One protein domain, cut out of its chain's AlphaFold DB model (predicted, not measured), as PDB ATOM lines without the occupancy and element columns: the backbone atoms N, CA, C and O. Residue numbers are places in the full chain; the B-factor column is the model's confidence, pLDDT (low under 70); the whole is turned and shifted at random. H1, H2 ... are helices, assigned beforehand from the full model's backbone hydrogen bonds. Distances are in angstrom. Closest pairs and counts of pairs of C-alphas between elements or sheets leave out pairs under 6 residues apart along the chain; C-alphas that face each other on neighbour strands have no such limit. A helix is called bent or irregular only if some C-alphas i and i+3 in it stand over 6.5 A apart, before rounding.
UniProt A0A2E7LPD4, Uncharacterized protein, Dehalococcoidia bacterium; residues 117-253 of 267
ATOM      1  N   PHE A 117       6.682  25.910   2.382       59.81
ATOM      2  CA  PHE A 117       7.242  25.646   1.070       59.81
ATOM      3  C   PHE A 117       8.782  25.700   0.991       59.81
ATOM      4  O   PHE A 117       9.406  24.758   0.509       59.81
ATOM      5  N   LEU A 118       9.442  26.748   1.496       60.25
ATOM      6  CA  LEU A 118      10.898  26.908   1.363       60.25
ATOM      7  C   LEU A 118      11.670  25.994   2.331       60.25
ATOM      8  O   LEU A 118      12.809  25.635   2.041       60.25
ATOM      9  N   SER A 119      11.071  25.569   3.454       64.06
ATOM     10  CA  SER A 119      11.703  24.566   4.331       64.06
ATOM     11  C   SER A 119      11.717  23.167   3.704       64.06
ATOM     12  O   SER A 119      12.505  22.320   4.124       64.06
ATOM     13  N   LYS A 120      10.897  22.943   2.670       71.06
ATOM     14  CA  LYS A 120      10.765  21.673   1.952       71.06
ATOM     15  C   LYS A 120      11.593  21.580   0.675       71.06
ATOM     16  O   LYS A 120      11.740  20.476   0.159       71.06
ATOM     17  N   ILE A 121      12.185  22.679   0.190       72.25
ATOM     18  CA  ILE A 121      13.018  22.659  -1.030       72.25
ATOM     19  C   ILE A 121      14.128  21.613  -0.923       72.25
ATOM     20  O   ILE A 121      14.295  20.818  -1.838       72.25
ATOM     21  N   GLY A 122      14.828  21.533   0.213       68.69
ATOM     22  CA  GLY A 122      15.896  20.544   0.413       68.69
ATOM     23  C   GLY A 122      15.434  19.078   0.393       68.69
ATOM     24  O   GLY A 122      16.265  18.179   0.380       68.69
ATOM     25  N   SER A 123      14.123  18.820   0.408       78.75
ATOM     26  CA  SER A 123      13.535  17.480   0.281       78.75
ATOM     27  C   SER A 123      13.134  17.122  -1.156       78.75
ATOM     28  O   SER A 123      12.712  15.991  -1.400       78.75
ATOM     29  N   LEU A 124      13.256  18.052  -2.108       79.25
ATOM     30  CA  LEU A 124      13.027  17.781  -3.524       79.25
ATOM     31  C   LEU A 124      14.191  16.998  -4.162       79.25
ATOM     32  O   LEU A 124      15.321  17.018  -3.667       79.25
ATOM     33  N   PRO A 125      13.954  16.346  -5.315       83.69
ATOM     34  CA  PRO A 125      15.020  15.828  -6.161       83.69
ATOM     35  C   PRO A 125      16.029  16.910  -6.563       83.69
ATOM     36  O   PRO A 125      15.655  18.024  -6.932       83.69
ATOM     37  N   ARG A 126      17.314  16.543  -6.598       80.62
ATOM     38  CA  ARG A 126      18.432  17.443  -6.928       80.62
ATOM     39  C   ARG A 126      18.227  18.335  -8.177       80.62
ATOM     40  O   ARG A 126      18.563  19.511  -8.091       80.62
ATOM     41  N   PRO A 127      17.655  17.866  -9.302       85.12
ATOM     42  CA  PRO A 127      17.424  18.738 -10.458       85.12
ATOM     43  C   PRO A 127      16.417  19.869 -10.196       85.12
ATOM     44  O   PRO A 127      16.566  20.965 -10.725       85.12
ATOM     45  N   ASP A 128      15.390  19.619  -9.379       83.19
ATOM     46  CA  ASP A 128      14.380  20.630  -9.035       83.19
ATOM     47  C   ASP A 128      14.972  21.679  -8.083       83.19
ATOM     48  O   ASP A 128      14.742  22.878  -8.197       83.19
ATOM     49  N   VAL A 129      15.785  21.188  -7.157       77.12
ATOM     50  CA  VAL A 129      16.609  21.934  -6.210       77.12
ATOM     51  C   VAL A 129      17.549  22.889  -6.972       77.12
ATOM     52  O   VAL A 129      17.462  24.106  -6.800       77.12
ATOM     53  N   GLU A 130      18.363  22.380  -7.900       78.94
ATOM     54  CA  GLU A 130      19.224  23.186  -8.787       78.94
ATOM     55  C   GLU A 130      18.435  24.241  -9.573       78.94
ATOM     56  O   GLU A 130      18.882  25.383  -9.710       78.94
ATOM     57  N   LEU A 131      17.232  23.890 -10.036       80.44
ATOM     58  CA  LEU A 131      16.369  24.806 -10.767       80.44
ATOM     59  C   LEU A 131      15.930  26.000  -9.909       80.44
ATOM     60  O   LEU A 131      16.010  27.136 -10.381       80.44
ATOM     61  N   PHE A 132      15.546  25.777  -8.648       76.00
ATOM     62  CA  PHE A 132      15.241  26.861  -7.710       76.00
ATOM     63  C   PHE A 132      16.450  27.765  -7.471       76.00
ATOM     64  O   PHE A 132      16.314  28.982  -7.581       76.00
ATOM     65  N   CYS A 133      17.639  27.204  -7.227       73.69
ATOM     66  CA  CYS A 133      18.855  28.011  -7.095       73.69
ATOM     67  C   CYS A 133      19.103  28.862  -8.342       73.69
ATOM     68  O   CYS A 133      19.271  30.073  -8.228       73.69
ATOM     69  N   SER A 134      19.043  28.262  -9.532       74.25
ATOM     70  CA  SER A 134      19.274  28.973 -10.795       74.25
ATOM     71  C   SER A 134      18.253  30.080 -11.076       74.25
ATOM     72  O   SER A 134      18.567  31.042 -11.771       74.25
ATOM     73  N   PHE A 135      17.032  29.980 -10.541       75.56
ATOM     74  CA  PHE A 135      16.028  31.033 -10.673       75.56
ATOM     75  C   PHE A 135      16.374  32.268  -9.839       75.56
ATOM     76  O   PHE A 135      16.203  33.399 -10.293       75.56
ATOM     77  N   PHE A 136      16.893  32.057  -8.632       66.62
ATOM     78  CA  PHE A 136      17.271  33.149  -7.743       66.62
ATOM     79  C   PHE A 136      18.684  33.689  -8.009       66.62
ATOM     80  O   PHE A 136      19.055  34.707  -7.421       66.62
ATOM     81  N   LEU A 137      19.484  33.031  -8.864       62.75
ATOM     82  CA  LEU A 137      20.929  33.260  -8.945       62.75
ATOM     83  C   LEU A 137      21.499  33.248 -10.358       62.75
ATOM     84  O   LEU A 137      20.910  32.778 -11.323       62.75
ATOM     85  N   THR A 138      22.715  33.779 -10.443       54.94
ATOM     86  CA  THR A 138      23.468  33.999 -11.679       54.94
ATOM     87  C   THR A 138      24.561  32.969 -11.951       54.94
ATOM     88  O   THR A 138      25.279  33.130 -12.936       54.94
ATOM     89  N   GLU A 139      24.736  31.965 -11.087       60.06
ATOM     90  CA  GLU A 139      25.841  31.003 -11.178       60.06
ATOM     91  C   GLU A 139      25.392  29.601 -11.607       60.06
ATOM     92  O   GLU A 139      24.221  29.234 -11.511       60.06
ATOM     93  N   ASP A 140      26.346  28.835 -12.137       62.59
ATOM     94  CA  ASP A 140      26.163  27.432 -12.493       62.59
ATOM     95  C   ASP A 140      26.423  26.568 -11.251       62.59
ATOM     96  O   ASP A 140      27.544  26.501 -10.748       62.59
ATOM     97  N   PHE A 141      25.367  25.936 -10.738       68.44
ATOM     98  CA  PHE A 141      25.406  25.116  -9.521       68.44
ATOM     99  C   PHE A 141      25.675  23.633  -9.807       68.44
ATOM    100  O   PHE A 141      25.687  22.825  -8.878       68.44
ATOM    101  N   SER A 142      25.892  23.256 -11.072       67.56
ATOM    102  CA  SER A 142      26.036  21.853 -11.478       67.56
ATOM    103  C   SER A 142      27.227  21.138 -10.829       67.56
ATOM    104  O   SER A 142      27.166  19.926 -10.611       67.56
ATOM    105  N   ASP A 143      28.266  21.881 -10.440       74.62
ATOM    106  CA  ASP A 143      29.481  21.346  -9.819       74.62
ATOM    107  C   ASP A 143      29.420  21.254  -8.279       74.62
ATOM    108  O   ASP A 143      30.355  20.737  -7.660       74.62
ATOM    109  N   LEU A 144      28.344  21.721  -7.632       77.56
ATOM    110  CA  LEU A 144      28.237  21.687  -6.169       77.56
ATOM    111  C   LEU A 144      27.977  20.272  -5.634       77.56
ATOM    112  O   LEU A 144      27.195  19.490  -6.178       77.56
ATOM    113  N   THR A 145      28.580  19.933  -4.498       82.19
ATOM    114  CA  THR A 145      28.218  18.713  -3.756       82.19
ATOM    115  C   THR A 145      26.831  18.838  -3.114       82.19
ATOM    116  O   THR A 145      26.330  19.942  -2.922       82.19
ATOM    117  N   ASP A 146      26.200  17.724  -2.724       73.44
ATOM    118  CA  ASP A 146      24.884  17.766  -2.049       73.44
ATOM    119  C   ASP A 146      24.910  18.605  -0.757       73.44
ATOM    120  O   ASP A 146      23.942  19.288  -0.431       73.44
ATOM    121  N   SER A 147      26.039  18.595  -0.039       78.44
ATOM    122  CA  SER A 147      26.231  19.416   1.162       78.44
ATOM    123  C   SER A 147      26.301  20.906   0.832       78.44
ATOM    124  O   SER A 147      25.719  21.718   1.544       78.44
ATOM    125  N   GLU A 148      27.001  21.274  -0.238       79.62
ATOM    126  CA  GLU A 148      27.112  22.670  -0.676       79.62
ATOM    127  C   GLU A 148      25.791  23.180  -1.246       79.62
ATOM    128  O   GLU A 148      25.395  24.309  -0.973       79.62
ATOM    129  N   MET A 149      25.065  22.321  -1.965       75.44
ATOM    130  CA  MET A 149      23.696  22.597  -2.388       75.44
ATOM    131  C   MET A 149      22.804  22.853  -1.174       75.44
ATOM    132  O   MET A 149      22.102  23.857  -1.147       75.44
ATOM    133  N   PHE A 150      22.859  22.008  -0.140       76.88
ATOM    134  CA  PHE A 150      22.086  22.219   1.087       76.88
ATOM    135  C   PHE A 150      22.397  23.566   1.756       76.88
ATOM    136  O   PHE A 150      21.474  24.306   2.094       76.88
ATOM    137  N   GLU A 151      23.677  23.922   1.897       76.75
ATOM    138  CA  GLU A 151      24.080  25.233   2.422       76.75
ATOM    139  C   GLU A 151      23.565  26.388   1.557       76.75
ATOM    140  O   GLU A 151      23.088  27.388   2.087       76.75
ATOM    141  N   CYS A 152      23.613  26.233   0.235       78.06
ATOM    142  CA  CYS A 152      23.089  27.188  -0.733       78.06
ATOM    143  C   CYS A 152      21.572  27.408  -0.551       78.06
ATOM    144  O   CYS A 152      21.122  28.553  -0.548       78.06
ATOM    145  N   PHE A 153      20.773  26.358  -0.309       74.25
ATOM    146  CA  PHE A 153      19.345  26.530   0.028       74.25
ATOM    147  C   PHE A 153      19.130  27.199   1.361       74.25
ATOM    148  O   PHE A 153      18.212  28.002   1.502       74.25
ATOM    149  N   GLU A 154      19.933  26.838   2.349       77.44
ATOM    150  CA  GLU A 154      19.840  27.456   3.654       77.44
ATOM    151  C   GLU A 154      20.135  28.960   3.550       77.44
ATOM    152  O   GLU A 154      19.401  29.773   4.100       77.44
ATOM    153  N   ASP A 155      21.137  29.357   2.768       78.62
ATOM    154  CA  ASP A 155      21.446  30.762   2.500       78.62
ATOM    155  C   ASP A 155      20.340  31.473   1.711       78.62
ATOM    156  O   ASP A 155      19.995  32.613   2.045       78.62
ATOM    157  N   LEU A 156      19.757  30.803   0.709       74.50
ATOM    158  CA  LEU A 156      18.617  31.302  -0.057       74.50
ATOM    159  C   LEU A 156      17.404  31.528   0.850       74.50
ATOM    160  O   LEU A 156      16.805  32.597   0.799       74.50
ATOM    161  N   ARG A 157      17.078  30.564   1.720       73.25
ATOM    162  CA  ARG A 157      15.970  30.620   2.688       73.25
ATOM    163  C   ARG A 157      16.027  31.880   3.552       73.25
ATOM    164  O   ARG A 157      14.988  32.453   3.862       73.25
ATOM    165  N   PHE A 158      17.228  32.301   3.934       77.44
ATOM    166  CA  PHE A 158      17.456  33.498   4.743       77.44
ATOM    167  C   PHE A 158      17.878  34.719   3.905       77.44
ATOM    168  O   PHE A 158      18.360  35.713   4.456       77.44
ATOM    169  N   SER A 159      17.718  34.675   2.580       74.44
ATOM    170  CA  SER A 159      18.153  35.747   1.687       74.44
ATOM    171  C   SER A 159      17.263  36.991   1.764       74.44
ATOM    172  O   SER A 159      16.034  36.918   1.753       74.44
ATOM    173  N   TYR A 160      17.899  38.165   1.728       63.50
ATOM    174  CA  TYR A 160      17.243  39.454   1.498       63.50
ATOM    175  C   TYR A 160      16.464  39.482   0.175       63.50
ATOM    176  O   TYR A 160      15.478  40.204   0.085       63.50
ATOM    177  N   LEU A 161      16.874  38.702  -0.835       58.81
ATOM    178  CA  LEU A 161      16.186  38.608  -2.130       58.81
ATOM    179  C   LEU A 161      14.821  37.927  -2.033       58.81
ATOM    180  O   LEU A 161      13.988  38.148  -2.897       58.81
ATOM    181  N   LEU A 162      14.581  37.111  -1.006       56.38
ATOM    182  CA  LEU A 162      13.243  36.580  -0.742       56.38
ATOM    183  C   LEU A 162      12.371  37.585   0.020       56.38
ATOM    184  O   LEU A 162      11.150  37.499  -0.032       56.38
ATOM    185  N   ARG A 163      12.991  38.555   0.708       53.41
ATOM    186  CA  ARG A 163      12.291  39.664   1.378       53.41
ATOM    187  C   ARG A 163      12.022  40.855   0.452       53.41
ATOM    188  O   ARG A 163      11.131  41.651   0.729       53.41
ATOM    189  N   LEU A 164      12.815  41.020  -0.603       47.31
ATOM    190  CA  LEU A 164      12.664  42.063  -1.612       47.31
ATOM    191  C   LEU A 164      12.105  41.434  -2.882       47.31
ATOM    192  O   LEU A 164      12.692  40.503  -3.410       47.31
ATOM    193  N   GLU A 165      11.014  41.968  -3.418       49.81
ATOM    194  CA  GLU A 165      10.482  41.576  -4.724       49.81
ATOM    195  C   GLU A 165      11.506  41.876  -5.843       49.81
ATOM    196  O   GLU A 165      11.444  42.905  -6.517       49.81
ATOM    197  N   VAL A 166      12.470  40.984  -6.089       49.22
ATOM    198  CA  VAL A 166      13.447  41.129  -7.179       49.22
ATOM    199  C   VAL A 166      12.979  40.318  -8.379       49.22
ATOM    200  O   VAL A 166      13.202  39.114  -8.469       49.22
ATOM    201  N   TRP A 167      12.293  40.992  -9.302       54.88
ATOM    202  CA  TRP A 167      11.583  40.320 -10.389       54.88
ATOM    203  C   TRP A 167      12.317  40.376 -11.729       54.88
ATOM    204  O   TRP A 167      12.770  39.350 -12.214       54.88
ATOM    205  N   LEU A 168      12.481  41.537 -12.358       48.88
ATOM    206  CA  LEU A 168      12.775  41.556 -13.801       48.88
ATOM    207  C   LEU A 168      14.179  41.060 -14.191       48.88
ATOM    208  O   LEU A 168      14.299  40.260 -15.116       48.88
ATOM    209  N   GLY A 169      15.220  41.461 -13.457       57.72
ATOM    210  CA  GLY A 169      16.598  41.057 -13.768       57.72
ATOM    211  C   GLY A 169      16.884  39.567 -13.548       57.72
ATOM    212  O   GLY A 169      17.834  39.038 -14.123       57.72
ATOM    213  N   ASN A 170      16.065  38.879 -12.748       65.88
ATOM    214  CA  ASN A 170      16.226  37.450 -12.490       65.88
ATOM    215  C   ASN A 170      15.643  36.609 -13.630       65.88
ATOM    216  O   ASN A 170      16.261  35.625 -14.020       65.88
ATOM    217  N   TYR A 171      14.528  37.025 -14.240       72.19
ATOM    218  CA  TYR A 171      13.930  36.295 -15.367       72.19
ATOM    219  C   TYR A 171      14.823  36.284 -16.609       72.19
ATOM    220  O   TYR A 171      15.032  35.226 -17.196       72.19
ATOM    221  N   GLU A 172      15.382  37.437 -16.991       71.00
ATOM    222  CA  GLU A 172      16.323  37.530 -18.118       71.00
ATOM    223  C   GLU A 172      17.485  36.553 -17.947       71.00
ATOM    224  O   GLU A 172      17.806  35.768 -18.839       71.00
ATOM    225  N   ARG A 173      18.068  36.529 -16.750       72.00
ATOM    226  CA  ARG A 173      19.207  35.670 -16.430       72.00
ATOM    227  C   ARG A 173      18.821  34.198 -16.340       72.00
ATOM    228  O   ARG A 173      19.500  33.373 -16.944       72.00
ATOM    229  N   PHE A 174      17.716  33.879 -15.671       74.38
ATOM    230  CA  PHE A 174      17.205  32.515 -15.537       74.38
ATOM    231  C   PHE A 174      16.913  31.876 -16.898       74.38
ATOM    232  O   PHE A 174      17.262  30.721 -17.156       74.38
ATOM    233  N   PHE A 175      16.318  32.635 -17.817       77.94
ATOM    234  CA  PHE A 175      16.084  32.155 -19.175       77.94
ATOM    235  C   PHE A 175      17.335  32.228 -20.060       77.94
ATOM    236  O   PHE A 175      17.373  31.566 -21.094       77.94
ATOM    237  N   GLY A 176      18.361  32.990 -19.667       75.00
ATOM    238  CA  GLY A 176      19.549  33.244 -20.484       75.00
ATOM    239  C   GLY A 176      19.239  34.116 -21.702       75.00
ATOM    240  O   GLY A 176      19.731  33.858 -22.802       75.00
ATOM    241  N   VAL A 177      18.371  35.115 -21.531       73.88
ATOM    242  CA  VAL A 177      17.842  35.970 -22.600       73.88
ATOM    243  C   VAL A 177      17.952  37.446 -22.227       73.88
ATOM    244  O   VAL A 177      18.066  37.798 -21.060       73.88
ATOM    245  N   ASN A 178      17.900  38.308 -23.236       75.94
ATOM    246  CA  ASN A 178      17.786  39.752 -23.076       75.94
ATOM    247  C   ASN A 178      16.385  40.150 -23.557       75.94
ATOM    248  O   ASN A 178      16.077  39.926 -24.732       75.94
ATOM    249  N   PHE A 179      15.524  40.672 -22.679       74.88
ATOM    250  CA  PHE A 179      14.155  41.034 -23.062       74.88
ATOM    251  C   PHE A 179      14.099  42.273 -23.958       74.88
ATOM    252  O   PHE A 179      13.096  42.467 -24.645       74.88
ATOM    253  N   ASP A 180      15.178  43.056 -24.020       76.25
ATOM    254  CA  ASP A 180      15.302  44.196 -24.933       76.25
ATOM    255  C   ASP A 180      15.677  43.779 -26.372       76.25
ATOM    256  O   ASP A 180      15.667  44.607 -27.288       76.25
ATOM    257  N   GLU A 181      16.005  42.503 -26.609       77.50
ATOM    258  CA  GLU A 181      16.360  41.982 -27.932       77.50
ATOM    259  C   GLU A 181      15.199  41.227 -28.605       77.50
ATOM    260  O   GLU A 181      14.447  40.507 -27.943       77.50
ATOM    261  N   PRO A 182      15.067  41.297 -29.948       77.19
ATOM    262  CA  PRO A 182      14.090  40.494 -30.673       77.19
ATOM    263  C   PRO A 182      14.307  38.995 -30.426       77.19
ATOM    264  O   PRO A 182      15.334  38.419 -30.797       77.19
ATOM    265  N   ALA A 183      13.311  38.352 -29.826       78.44
ATOM    266  CA  ALA A 183      13.344  36.936 -29.505       78.44
ATOM    267  C   ALA A 183      13.093  36.072 -30.749       78.44
ATOM    268  O   ALA A 183      12.157  36.309 -31.518       78.44
ATOM    269  N   THR A 184      13.889  35.020 -30.941       86.94
ATOM    270  CA  THR A 184      13.538  33.970 -31.906       86.94
ATOM    271  C   THR A 184      12.524  33.015 -31.280       86.94
ATOM    272  O   THR A 184      12.515  32.816 -30.064       86.94
ATOM    273  N   ARG A 185      11.700  32.366 -32.112       87.88
ATOM    274  CA  ARG A 185      10.724  31.362 -31.654       87.88
ATOM    275  C   ARG A 185      11.366  30.282 -30.777       87.88
ATOM    276  O   ARG A 185      10.838  29.963 -29.723       87.88
ATOM    277  N   GLU A 186      12.524  29.784 -31.194       87.44
ATOM    278  CA  GLU A 186      13.287  28.758 -30.480       87.44
ATOM    279  C   GLU A 186      13.689  29.200 -29.066       87.44
ATOM    280  O   GLU A 186      13.533  28.436 -28.116       87.44
ATOM    281  N   LYS A 187      14.141  30.450 -28.893       86.50
ATOM    282  CA  LYS A 187      14.493  30.957 -27.562       86.50
ATOM    283  C   LYS A 187      13.262  31.162 -26.672       86.50
ATOM    284  O   LYS A 187      13.362  30.953 -25.470       86.50
ATOM    285  N   ILE A 188      12.124  31.570 -27.241       87.75
ATOM    286  CA  ILE A 188      10.851  31.681 -26.504       87.75
ATOM    287  C   ILE A 188      10.402  30.298 -26.029       87.75
ATOM    288  O   ILE A 188      10.058  30.137 -24.863       87.75
ATOM    289  N   ASP A 189      10.431  29.294 -26.909       88.31
ATOM    290  CA  ASP A 189      10.029  27.931 -26.555       88.31
ATOM    291  C   ASP A 189      10.969  27.330 -25.493       88.31
ATOM    292  O   ASP A 189      10.491  26.770 -24.510       88.31
ATOM    293  N   SER A 190      12.284  27.545 -25.604       87.50
ATOM    294  CA  SER A 190      13.252  27.111 -24.585       87.50
ATOM    295  C   SER A 190      13.059  27.812 -23.229       87.50
ATOM    296  O   SER A 190      13.118  27.164 -22.182       87.50
ATOM    297  N   ALA A 191      12.779  29.121 -23.223       86.94
ATOM    298  CA  ALA A 191      12.461  29.856 -21.998       86.94
ATOM    299  C   ALA A 191      11.159  29.349 -21.353       86.94
ATOM    300  O   ALA A 191      11.100  29.189 -20.134       86.94
ATOM    301  N   ALA A 192      10.144  29.032 -22.163       89.19
ATOM    302  CA  ALA A 192       8.886  28.467 -21.686       89.19
ATOM    303  C   ALA A 192       9.087  27.081 -21.063       89.19
ATOM    304  O   ALA A 192       8.566  26.826 -19.982       89.19
ATOM    305  N   GLU A 193       9.889  26.211 -21.683       89.56
ATOM    306  CA  GLU A 193      10.237  24.901 -21.118       89.56
ATOM    307  C   GLU A 193      10.921  25.034 -19.753       89.56
ATOM    308  O   GLU A 193      10.497  24.386 -18.795       89.56
ATOM    309  N   ARG A 194      11.911  25.931 -19.628       87.44
ATOM    310  CA  ARG A 194      12.560  26.230 -18.338       87.44
ATOM    311  C   ARG A 194      11.572  26.753 -17.297       87.44
ATOM    312  O   ARG A 194      11.607  26.319 -16.146       87.44
ATOM    313  N   TRP A 195      10.679  27.658 -17.693       87.19
ATOM    314  CA  TRP A 195       9.645  28.201 -16.811       87.19
ATOM    315  C   TRP A 195       8.684  27.116 -16.313       87.19
ATOM    316  O   TRP A 195       8.376  27.040 -15.126       87.19
ATOM    317  N   PHE A 196       8.253  26.221 -17.200       90.62
ATOM    318  CA  PHE A 196       7.380  25.103 -16.851       90.62
ATOM    319  C   PHE A 196       8.058  24.092 -15.933       90.62
ATOM    320  O   PHE A 196       7.408  23.570 -15.030       90.62
ATOM    321  N   SER A 197       9.358  23.841 -16.111       89.31
ATOM    322  CA  SER A 197      10.121  23.040 -15.154       89.31
ATOM    323  C   SER A 197      10.088  23.665 -13.757       89.31
ATOM    324  O   SER A 197       9.882  22.940 -12.787       89.31
ATOM    325  N   LEU A 198      10.206  24.996 -13.646       85.94
ATOM    326  CA  LEU A 198      10.167  25.684 -12.350       85.94
ATOM    327  C   LEU A 198       8.777  25.586 -11.715       85.94
ATOM    328  O   LEU A 198       8.666  25.254 -10.539       85.94
ATOM    329  N   ILE A 199       7.714  25.802 -12.495       87.00
ATOM    330  CA  ILE A 199       6.332  25.634 -12.018       87.00
ATOM    331  C   ILE A 199       6.075  24.180 -11.592       87.00
ATOM    332  O   ILE A 199       5.421  23.937 -10.584       87.00
ATOM    333  N   SER A 200       6.609  23.195 -12.315       90.06
ATOM    334  CA  SER A 200       6.480  21.782 -11.942       90.06
ATOM    335  C   SER A 200       7.207  21.466 -10.631       90.06
ATOM    336  O   SER A 200       6.648  20.779  -9.775       90.06
ATOM    337  N   ALA A 201       8.415  22.003 -10.439       86.31
ATOM    338  CA  ALA A 201       9.151  21.902  -9.182       86.31
ATOM    339  C   ALA A 201       8.387  22.568  -8.020       86.31
ATOM    340  O   ALA A 201       8.298  22.001  -6.933       86.31
ATOM    341  N   TYR A 202       7.756  23.721  -8.273       83.19
ATOM    342  CA  TYR A 202       6.851  24.383  -7.329       83.19
ATOM    343  C   TYR A 202       5.646  23.504  -6.973       83.19
ATOM    344  O   TYR A 202       5.326  23.341  -5.800       83.19
ATOM    345  N   GLY A 203       5.023  22.862  -7.962       86.06
ATOM    346  CA  GLY A 203       3.914  21.928  -7.759       86.06
ATOM    347  C   GLY A 203       4.238  20.781  -6.808       86.06
ATOM    348  O   GLY A 203       3.433  20.458  -5.940       86.06
ATOM    349  N   LYS A 204       5.444  20.212  -6.912       87.69
ATOM    350  CA  LYS A 204       5.905  19.165  -5.986       87.69
ATOM    351  C   LYS A 204       5.934  19.662  -4.541       87.69
ATOM    352  O   LYS A 204       5.527  18.935  -3.645       87.69
ATOM    353  N   LEU A 205       6.366  20.900  -4.311       80.00
ATOM    354  CA  LEU A 205       6.395  21.487  -2.970       80.00
ATOM    355  C   LEU A 205       4.997  21.755  -2.424       80.00
ATOM    356  O   LEU A 205       4.755  21.462  -1.256       80.00
ATOM    357  N   VAL A 206       4.078  22.241  -3.263       81.44
ATOM    358  CA  VAL A 206       2.666  22.413  -2.883       81.44
ATOM    359  C   VAL A 206       2.061  21.072  -2.468       81.44
ATOM    360  O   VAL A 206       1.465  20.980  -1.400       81.44
ATOM    361  N   ILE A 207       2.279  20.005  -3.245       86.38
ATOM    362  CA  ILE A 207       1.832  18.652  -2.872       86.38
ATOM    363  C   ILE A 207       2.415  18.254  -1.517       86.38
ATOM    364  O   ILE A 207       1.678  17.822  -0.636       86.38
ATOM    365  N   MET A 208       3.722  18.437  -1.313       84.62
ATOM    366  CA  MET A 208       4.344  18.109  -0.032       84.62
ATOM    367  C   MET A 208       3.714  18.895   1.124       84.62
ATOM    368  O   MET A 208       3.542  18.340   2.202       84.62
ATOM    369  N   GLU A 209       3.403  20.182   0.966       79.00
ATOM    370  CA  GLU A 209       2.687  20.971   1.981       79.00
ATOM    371  C   GLU A 209       1.295  20.425   2.280       79.00
ATOM    372  O   GLU A 209       0.955  20.263   3.450       79.00
ATOM    373  N   LEU A 210       0.522  20.118   1.240       81.69
ATOM    374  CA  LEU A 210      -0.823  19.564   1.365       81.69
ATOM    375  C   LEU A 210      -0.817  18.199   2.067       81.69
ATOM    376  O   LEU A 210      -1.702  17.912   2.869       81.69
ATOM    377  N   MET A 211       0.210  17.380   1.827       83.56
ATOM    378  CA  MET A 211       0.387  16.082   2.485       83.56
ATOM    379  C   MET A 211       0.726  16.177   3.981       83.56
ATOM    380  O   MET A 211       0.506  15.210   4.703       83.56
ATOM    381  N   ASP A 212       1.237  17.316   4.454       79.44
ATOM    382  CA  ASP A 212       1.552  17.542   5.875       79.44
ATOM    383  C   ASP A 212       0.350  18.074   6.679       79.44
ATOM    384  O   ASP A 212       0.478  18.367   7.869       79.44
ATOM    385  N   ILE A 213      -0.810  18.263   6.046       79.81
ATOM    386  CA  ILE A 213      -2.027  18.699   6.732       79.81
ATOM    387  C   ILE A 213      -2.631  17.493   7.467       79.81
ATOM    388  O   ILE A 213      -3.018  16.509   6.842       79.81
ATOM    389  N   ASP A 214      -2.729  17.592   8.797       72.06
ATOM    390  CA  ASP A 214      -3.194  16.504   9.676       72.06
ATOM    391  C   ASP A 214      -4.613  16.001   9.341       72.06
ATOM    392  O   ASP A 214      -4.925  14.825   9.543       72.06
ATOM    393  N   GLU A 215      -5.476  16.877   8.822       76.88
ATOM    394  CA  GLU A 215      -6.826  16.541   8.362       76.88
ATOM    395  C   GLU A 215      -6.893  16.608   6.832       76.88
ATOM    396  O   GLU A 215      -7.246  17.634   6.252       76.88
ATOM    397  N   GLN A 216      -6.556  15.497   6.174       71.44
ATOM    398  CA  GLN A 216      -6.833  15.322   4.750       71.44
ATOM    399  C   GLN A 216      -8.337  15.141   4.532       71.44
ATOM    400  O   GLN A 216      -8.955  14.219   5.074       71.44
ATOM    401  N   ASP A 217      -8.923  16.019   3.725       81.25
ATOM    402  CA  ASP A 217     -10.265  15.840   3.189       81.25
ATOM    403  C   ASP A 217     -10.217  15.530   1.687       81.25
ATOM    404  O   ASP A 217      -9.181  15.638   1.030       81.25
ATOM    405  N   ALA A 218     -11.365  15.135   1.133       76.62
ATOM    406  CA  ALA A 218     -11.469  14.766  -0.276       76.62
ATOM    407  C   ALA A 218     -11.084  15.905  -1.242       76.62
ATOM    408  O   ALA A 218     -10.728  15.623  -2.382       76.62
ATOM    409  N   GLY A 219     -11.154  17.171  -0.809       83.12
ATOM    410  CA  GLY A 219     -10.768  18.319  -1.628       83.12
ATOM    411  C   GLY A 219      -9.252  18.484  -1.733       83.12
ATOM    412  O   GLY A 219      -8.759  18.906  -2.776       83.12
ATOM    413  N   ILE A 220      -8.504  18.117  -0.688       84.50
ATOM    414  CA  ILE A 220      -7.035  18.095  -0.722       84.50
ATOM    415  C   ILE A 220      -6.537  16.998  -1.670       84.50
ATOM    416  O   ILE A 220      -5.661  17.264  -2.493       84.50
ATOM    417  N   ASP A 221      -7.117  15.799  -1.595       86.69
ATOM    418  CA  ASP A 221      -6.755  14.685  -2.483       86.69
ATOM    419  C   ASP A 221      -7.050  15.014  -3.957       86.69
ATOM    420  O   ASP A 221      -6.210  14.773  -4.825       86.69
ATOM    421  N   GLU A 222      -8.210  15.622  -4.236       88.12
ATOM    422  CA  GLU A 222      -8.584  16.083  -5.581       88.12
ATOM    423  C   GLU A 222      -7.610  17.155  -6.094       88.12
ATOM    424  O   GLU A 222      -7.135  17.062  -7.224       88.12
ATOM    425  N   LEU A 223      -7.227  18.124  -5.254       87.75
ATOM    426  CA  LEU A 223      -6.253  19.153  -5.623       87.75
ATOM    427  C   LEU A 223      -4.862  18.567  -5.915       87.75
ATOM    428  O   LEU A 223      -4.208  18.991  -6.868       87.75
ATOM    429  N   ILE A 224      -4.404  17.586  -5.129       89.88
ATOM    430  CA  ILE A 224      -3.144  16.876  -5.396       89.88
ATOM    431  C   ILE A 224      -3.219  16.179  -6.759       89.88
ATOM    432  O   ILE A 224      -2.321  16.364  -7.582       89.88
ATOM    433  N   GLU A 225      -4.301  15.448  -7.038       91.62
ATOM    434  CA  GLU A 225      -4.496  14.768  -8.324       91.62
ATOM    435  C   GLU A 225      -4.546  15.764  -9.497       91.62
ATOM    436  O   GLU A 225      -3.965  15.513 -10.560       91.62
ATOM    437  N   GLU A 226      -5.199  16.916  -9.324       92.00
ATOM    438  CA  GLU A 226      -5.239  17.984 -10.327       92.00
ATOM    439  C   GLU A 226      -3.848  18.561 -10.614       92.00
ATOM    440  O   GLU A 226      -3.499  18.779 -11.781       92.00
ATOM    441  N   ILE A 227      -3.036  18.776  -9.573       89.69
ATOM    442  CA  ILE A 227      -1.658  19.260  -9.702       89.69
ATOM    443  C   ILE A 227      -0.787  18.227 -10.430       89.69
ATOM    444  O   ILE A 227      -0.071  18.586 -11.368       89.69
ATOM    445  N   GLU A 228      -0.856  16.950 -10.047       90.25
ATOM    446  CA  GLU A 228      -0.065  15.869 -10.658       90.25
ATOM    447  C   GLU A 228      -0.404  15.652 -12.138       90.25
ATOM    448  O   GLU A 228       0.474  15.346 -12.951       90.25
ATOM    449  N   ASN A 229      -1.671  15.840 -12.513       92.69
ATOM    450  CA  ASN A 229      -2.151  15.656 -13.883       92.69
ATOM    451  C   ASN A 229      -2.113  16.932 -14.737       92.69
ATOM    452  O   ASN A 229      -2.517  16.900 -15.911       92.69
ATOM    453  N   PHE A 230      -1.637  18.050 -14.183       93.06
ATOM    454  CA  PHE A 230      -1.604  19.326 -14.880       93.06
ATOM    455  C   PHE A 230      -0.758  19.261 -16.160       93.06
ATOM    456  O   PHE A 230       0.350  18.722 -16.193       93.06
ATOM    457  N   LYS A 231      -1.272  19.847 -17.250       90.94
ATOM    458  CA  LYS A 231      -0.586  19.881 -18.550       90.94
ATOM    459  C   LYS A 231      -0.248  21.305 -18.943       90.94
ATOM    460  O   LYS A 231      -1.137  22.129 -19.143       90.94
ATOM    461  N   PHE A 232       1.042  21.552 -19.145       90.19
ATOM    462  CA  PHE A 232       1.517  22.829 -19.650       90.19
ATOM    463  C   PHE A 232       1.107  23.067 -21.116       90.19
ATOM    464  O   PHE A 232       0.936  22.111 -21.887       90.19
ATOM    465  N   PRO A 233       0.960  24.341 -21.524       87.00
ATOM    466  CA  PRO A 233       0.800  24.718 -22.920       87.00
ATOM    467  C   PRO A 233       1.926  24.153 -23.794       87.00
ATOM    468  O   PRO A 233       3.063  24.000 -23.358       87.00
ATOM    469  N   LYS A 234       1.612  23.840 -25.055       78.31
ATOM    470  CA  LYS A 234       2.607  23.355 -26.026       78.31
ATOM    471  C   LYS A 234       3.415  24.510 -26.626       78.31
ATOM    472  O   LYS A 234       2.955  25.652 -26.629       78.31
ATOM    473  N   GLY A 235       4.575  24.187 -27.206       65.00
ATOM    474  CA  GLY A 235       5.389  25.133 -27.978       65.00
ATOM    475  C   GLY A 235       4.562  25.879 -29.031       65.00
ATOM    476  O   GLY A 235       3.627  25.324 -29.615       65.00
ATOM    477  N   GLY A 236       4.870  27.157 -29.239       73.50
ATOM    478  CA  GLY A 236       4.045  28.067 -30.046       73.50
ATOM    479  C   GLY A 236       3.061  28.939 -29.255       73.50
ATOM    480  O   GLY A 236       2.526  29.883 -29.828       73.50
ATOM    481  N   TYR A 237       2.814  28.646 -27.972       84.62
ATOM    482  CA  TYR A 237       1.756  29.306 -27.197       84.62
ATOM    483  C   TYR A 237       2.043  30.781 -26.878       84.62
ATOM    484  O   TYR A 237       1.165  31.616 -27.068       84.62
ATOM    485  N   PHE A 238       3.259  31.106 -26.433       88.25
ATOM    486  CA  PHE A 238       3.621  32.470 -26.029       88.25
ATOM    487  C   PHE A 238       4.164  33.294 -27.199       88.25
ATOM    488  O   PHE A 238       5.125  32.840 -27.827       88.25
ATOM    489  N   PRO A 239       3.579  34.460 -27.521       84.62
ATOM    490  CA  PRO A 239       4.106  35.384 -28.528       84.62
ATOM    491  C   PRO A 239       5.448  36.016 -28.148       84.62
ATOM    492  O   PRO A 239       6.322  36.123 -29.009       84.62
ATOM    493  N   GLU A 240       5.617  36.402 -26.883       84.94
ATOM    494  CA  GLU A 240       6.786  37.124 -26.375       84.94
ATOM    495  C   GLU A 240       7.257  36.552 -25.027       84.94
ATOM    496  O   GLU A 240       6.541  35.810 -24.353       84.94
ATOM    497  N   TYR A 241       8.477  36.898 -24.602       80.69
ATOM    498  CA  TYR A 241       9.018  36.432 -23.320       80.69
ATOM    499  C   TYR A 241       8.179  36.853 -22.114       80.69
ATOM    500  O   TYR A 241       8.067  36.108 -21.143       80.69
ATOM    501  N   ARG A 242       7.596  38.052 -22.170       78.62
ATOM    502  CA  ARG A 242       6.788  38.585 -21.076       78.62
ATOM    503  C   ARG A 242       5.561  37.718 -20.806       78.62
ATOM    504  O   ARG A 242       5.255  37.456 -19.650       78.62
ATOM    505  N   ASP A 243       4.951  37.184 -21.863       84.00
ATOM    506  CA  ASP A 243       3.797  36.291 -21.748       84.00
ATOM    507  C   ASP A 243       4.148  34.978 -21.025       84.00
ATOM    508  O   ASP A 243       3.289  34.381 -20.380       84.00
ATOM    509  N   ILE A 244       5.411  34.534 -21.101       84.00
ATOM    510  CA  ILE A 244       5.910  33.373 -20.347       84.00
ATOM    511  C   ILE A 244       5.937  33.701 -18.854       84.00
ATOM    512  O   ILE A 244       5.432  32.929 -18.046       84.00
ATOM    513  N   VAL A 245       6.515  34.850 -18.486       77.75
ATOM    514  CA  VAL A 245       6.649  35.276 -17.082       77.75
ATOM    515  C   VAL A 245       5.289  35.530 -16.444       77.75
ATOM    516  O   VAL A 245       5.103  35.221 -15.267       77.75
ATOM    517  N   ASP A 246       4.344  36.080 -17.201       80.31
ATOM    518  CA  ASP A 246       2.987  36.359 -16.726       80.31
ATOM    519  C   ASP A 246       2.150  35.076 -16.591       80.31
ATOM    520  O   ASP A 246       1.155  35.049 -15.863       80.31
ATOM    521  N   TYR A 247       2.560  33.983 -17.239       86.56
ATOM    522  CA  TYR A 247       1.888  32.701 -17.113       86.56
ATOM    523  C   TYR A 247       2.198  32.024 -15.777       86.56
ATOM    524  O   TYR A 247       3.306  31.539 -15.531       86.56
ATOM    525  N   TRP A 248       1.165  31.918 -14.945       85.81
ATOM    526  CA  TRP A 248       1.156  31.112 -13.733       85.81
ATOM    527  C   TRP A 248      -0.178  30.361 -13.632       85.81
ATOM    528  O   TRP A 248      -1.234  31.002 -13.642       85.81
ATOM    529  N   PRO A 249      -0.195  29.017 -13.592       87.31
ATOM    530  CA  PRO A 249      -1.459  28.302 -13.512       87.31
ATOM    531  C   PRO A 249      -2.087  28.468 -12.128       87.31
ATOM    532  O   PRO A 249      -1.418  28.325 -11.109       87.31
ATOM    533  N   TYR A 250      -3.396  28.721 -12.102       83.25
ATOM    534  CA  TYR A 250      -4.127  29.038 -10.871       83.25
ATOM    535  C   TYR A 250      -4.020  27.956  -9.783       83.25
ATOM    536  O   TYR A 250      -4.087  28.283  -8.604       83.25
ATOM    537  N   LEU A 251      -3.832  26.689 -10.178       81.06
ATOM    538  CA  LEU A 251      -3.652  25.543  -9.278       81.06
ATOM    539  C   LEU A 251      -2.397  25.654  -8.406       81.06
ATOM    540  O   LEU A 251      -2.329  25.045  -7.348       81.06
ATOM    541  N   PHE A 252      -1.411  26.435  -8.847       75.75
ATOM    542  CA  PHE A 252      -0.155  26.657  -8.135       75.75
ATOM    543  C   PHE A 252      -0.145  28.002  -7.404       75.75
ATOM    544  O   PHE A 252       0.926  28.513  -7.089       75.75
ATOM    545  N   ASN A 253      -1.304  28.636  -7.199       70.62
ATOM    546  CA  ASN A 253      -1.369  29.880  -6.441       70.62
ATOM    547  C   ASN A 253      -1.246  29.637  -4.925       70.62
ATOM    548  O   ASN A 253      -1.729  28.619  -4.430       70.62
TER     549      ASN A 253
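AT A GLANCE: This is residues 117 to 253 of the 267 residues of an uncharacterized protein of Dehalococcoidia bacterium (UniProt A0A2E7LPD4). A long helix, H6, runs through the middle; H1, H2 and H5 cross it on one side, with H3 packed on H1 and H2 beyond, while H7 folds back along its other side and H8 packs along it. The turn of residues 212 to 219 sticks out at one end. The printed part has 137 residues, eight named helices, H1 to H8 in order, and no named strand: all helix. It is compact, with a radius of gyration of the C-alphas of 16.1 A, and spans 50 by 34 by 27 A.

HOW THE PARTS SIT: Start at H1, residues 117 to 123, irregular, with C-alphas 119 and 122 7.0 A apart; it touches the hub H6, residues 185 to 211, about perpendicular at 85 degrees, closest C-alphas Phe 117 and Leu 205, 5.9 A. H2, residues 126 to 136, touches H6 at a steep tilt of 67 degrees, closest C-alphas Asp 128 and Ala 201, 5.4 A. H3, residues 146 to 157, touches H1, closest C-alphas Arg 157 and Leu 118, 6.4 A. H4, residues 160 to 163, touches no helix. H5, residues 168 to 175, touches H6, closest C-alphas Phe 175 and Ala 191, 5.1 A. H7, residues 218 to 228, forms a hairpin with H6, closest C-alphas Ile 224 and Ile 207, 5.9 A. H8, residues 241 to 246, touches H6, closest C-alphas Ile 244 and Ala 192, 5.9 A. Each O i to N i+4 pair is within hydrogen-bond range in H2, H3, H6, H7 and H8, but 1 of 3 in H1, with 2 of 4 O i to N i+3 pairs, and 2 of 4 in H5; H4 is too short.

IN THESE COORDINATES: Find C-alpha 117 at (7.242, 25.646, 1.070), where H1 begins. H6 runs 38.8 A from C-alpha 185 at (10.724, 31.362, -31.654); H3 spans 16.3 A.

THE WHOLE: Pro 182 and Glu 215 have the farthest C-alphas, 50.3 A apart. The printed part has no cut; the link H7 to H8 is long. Among residues under pLDDT 70 are 160 to 170.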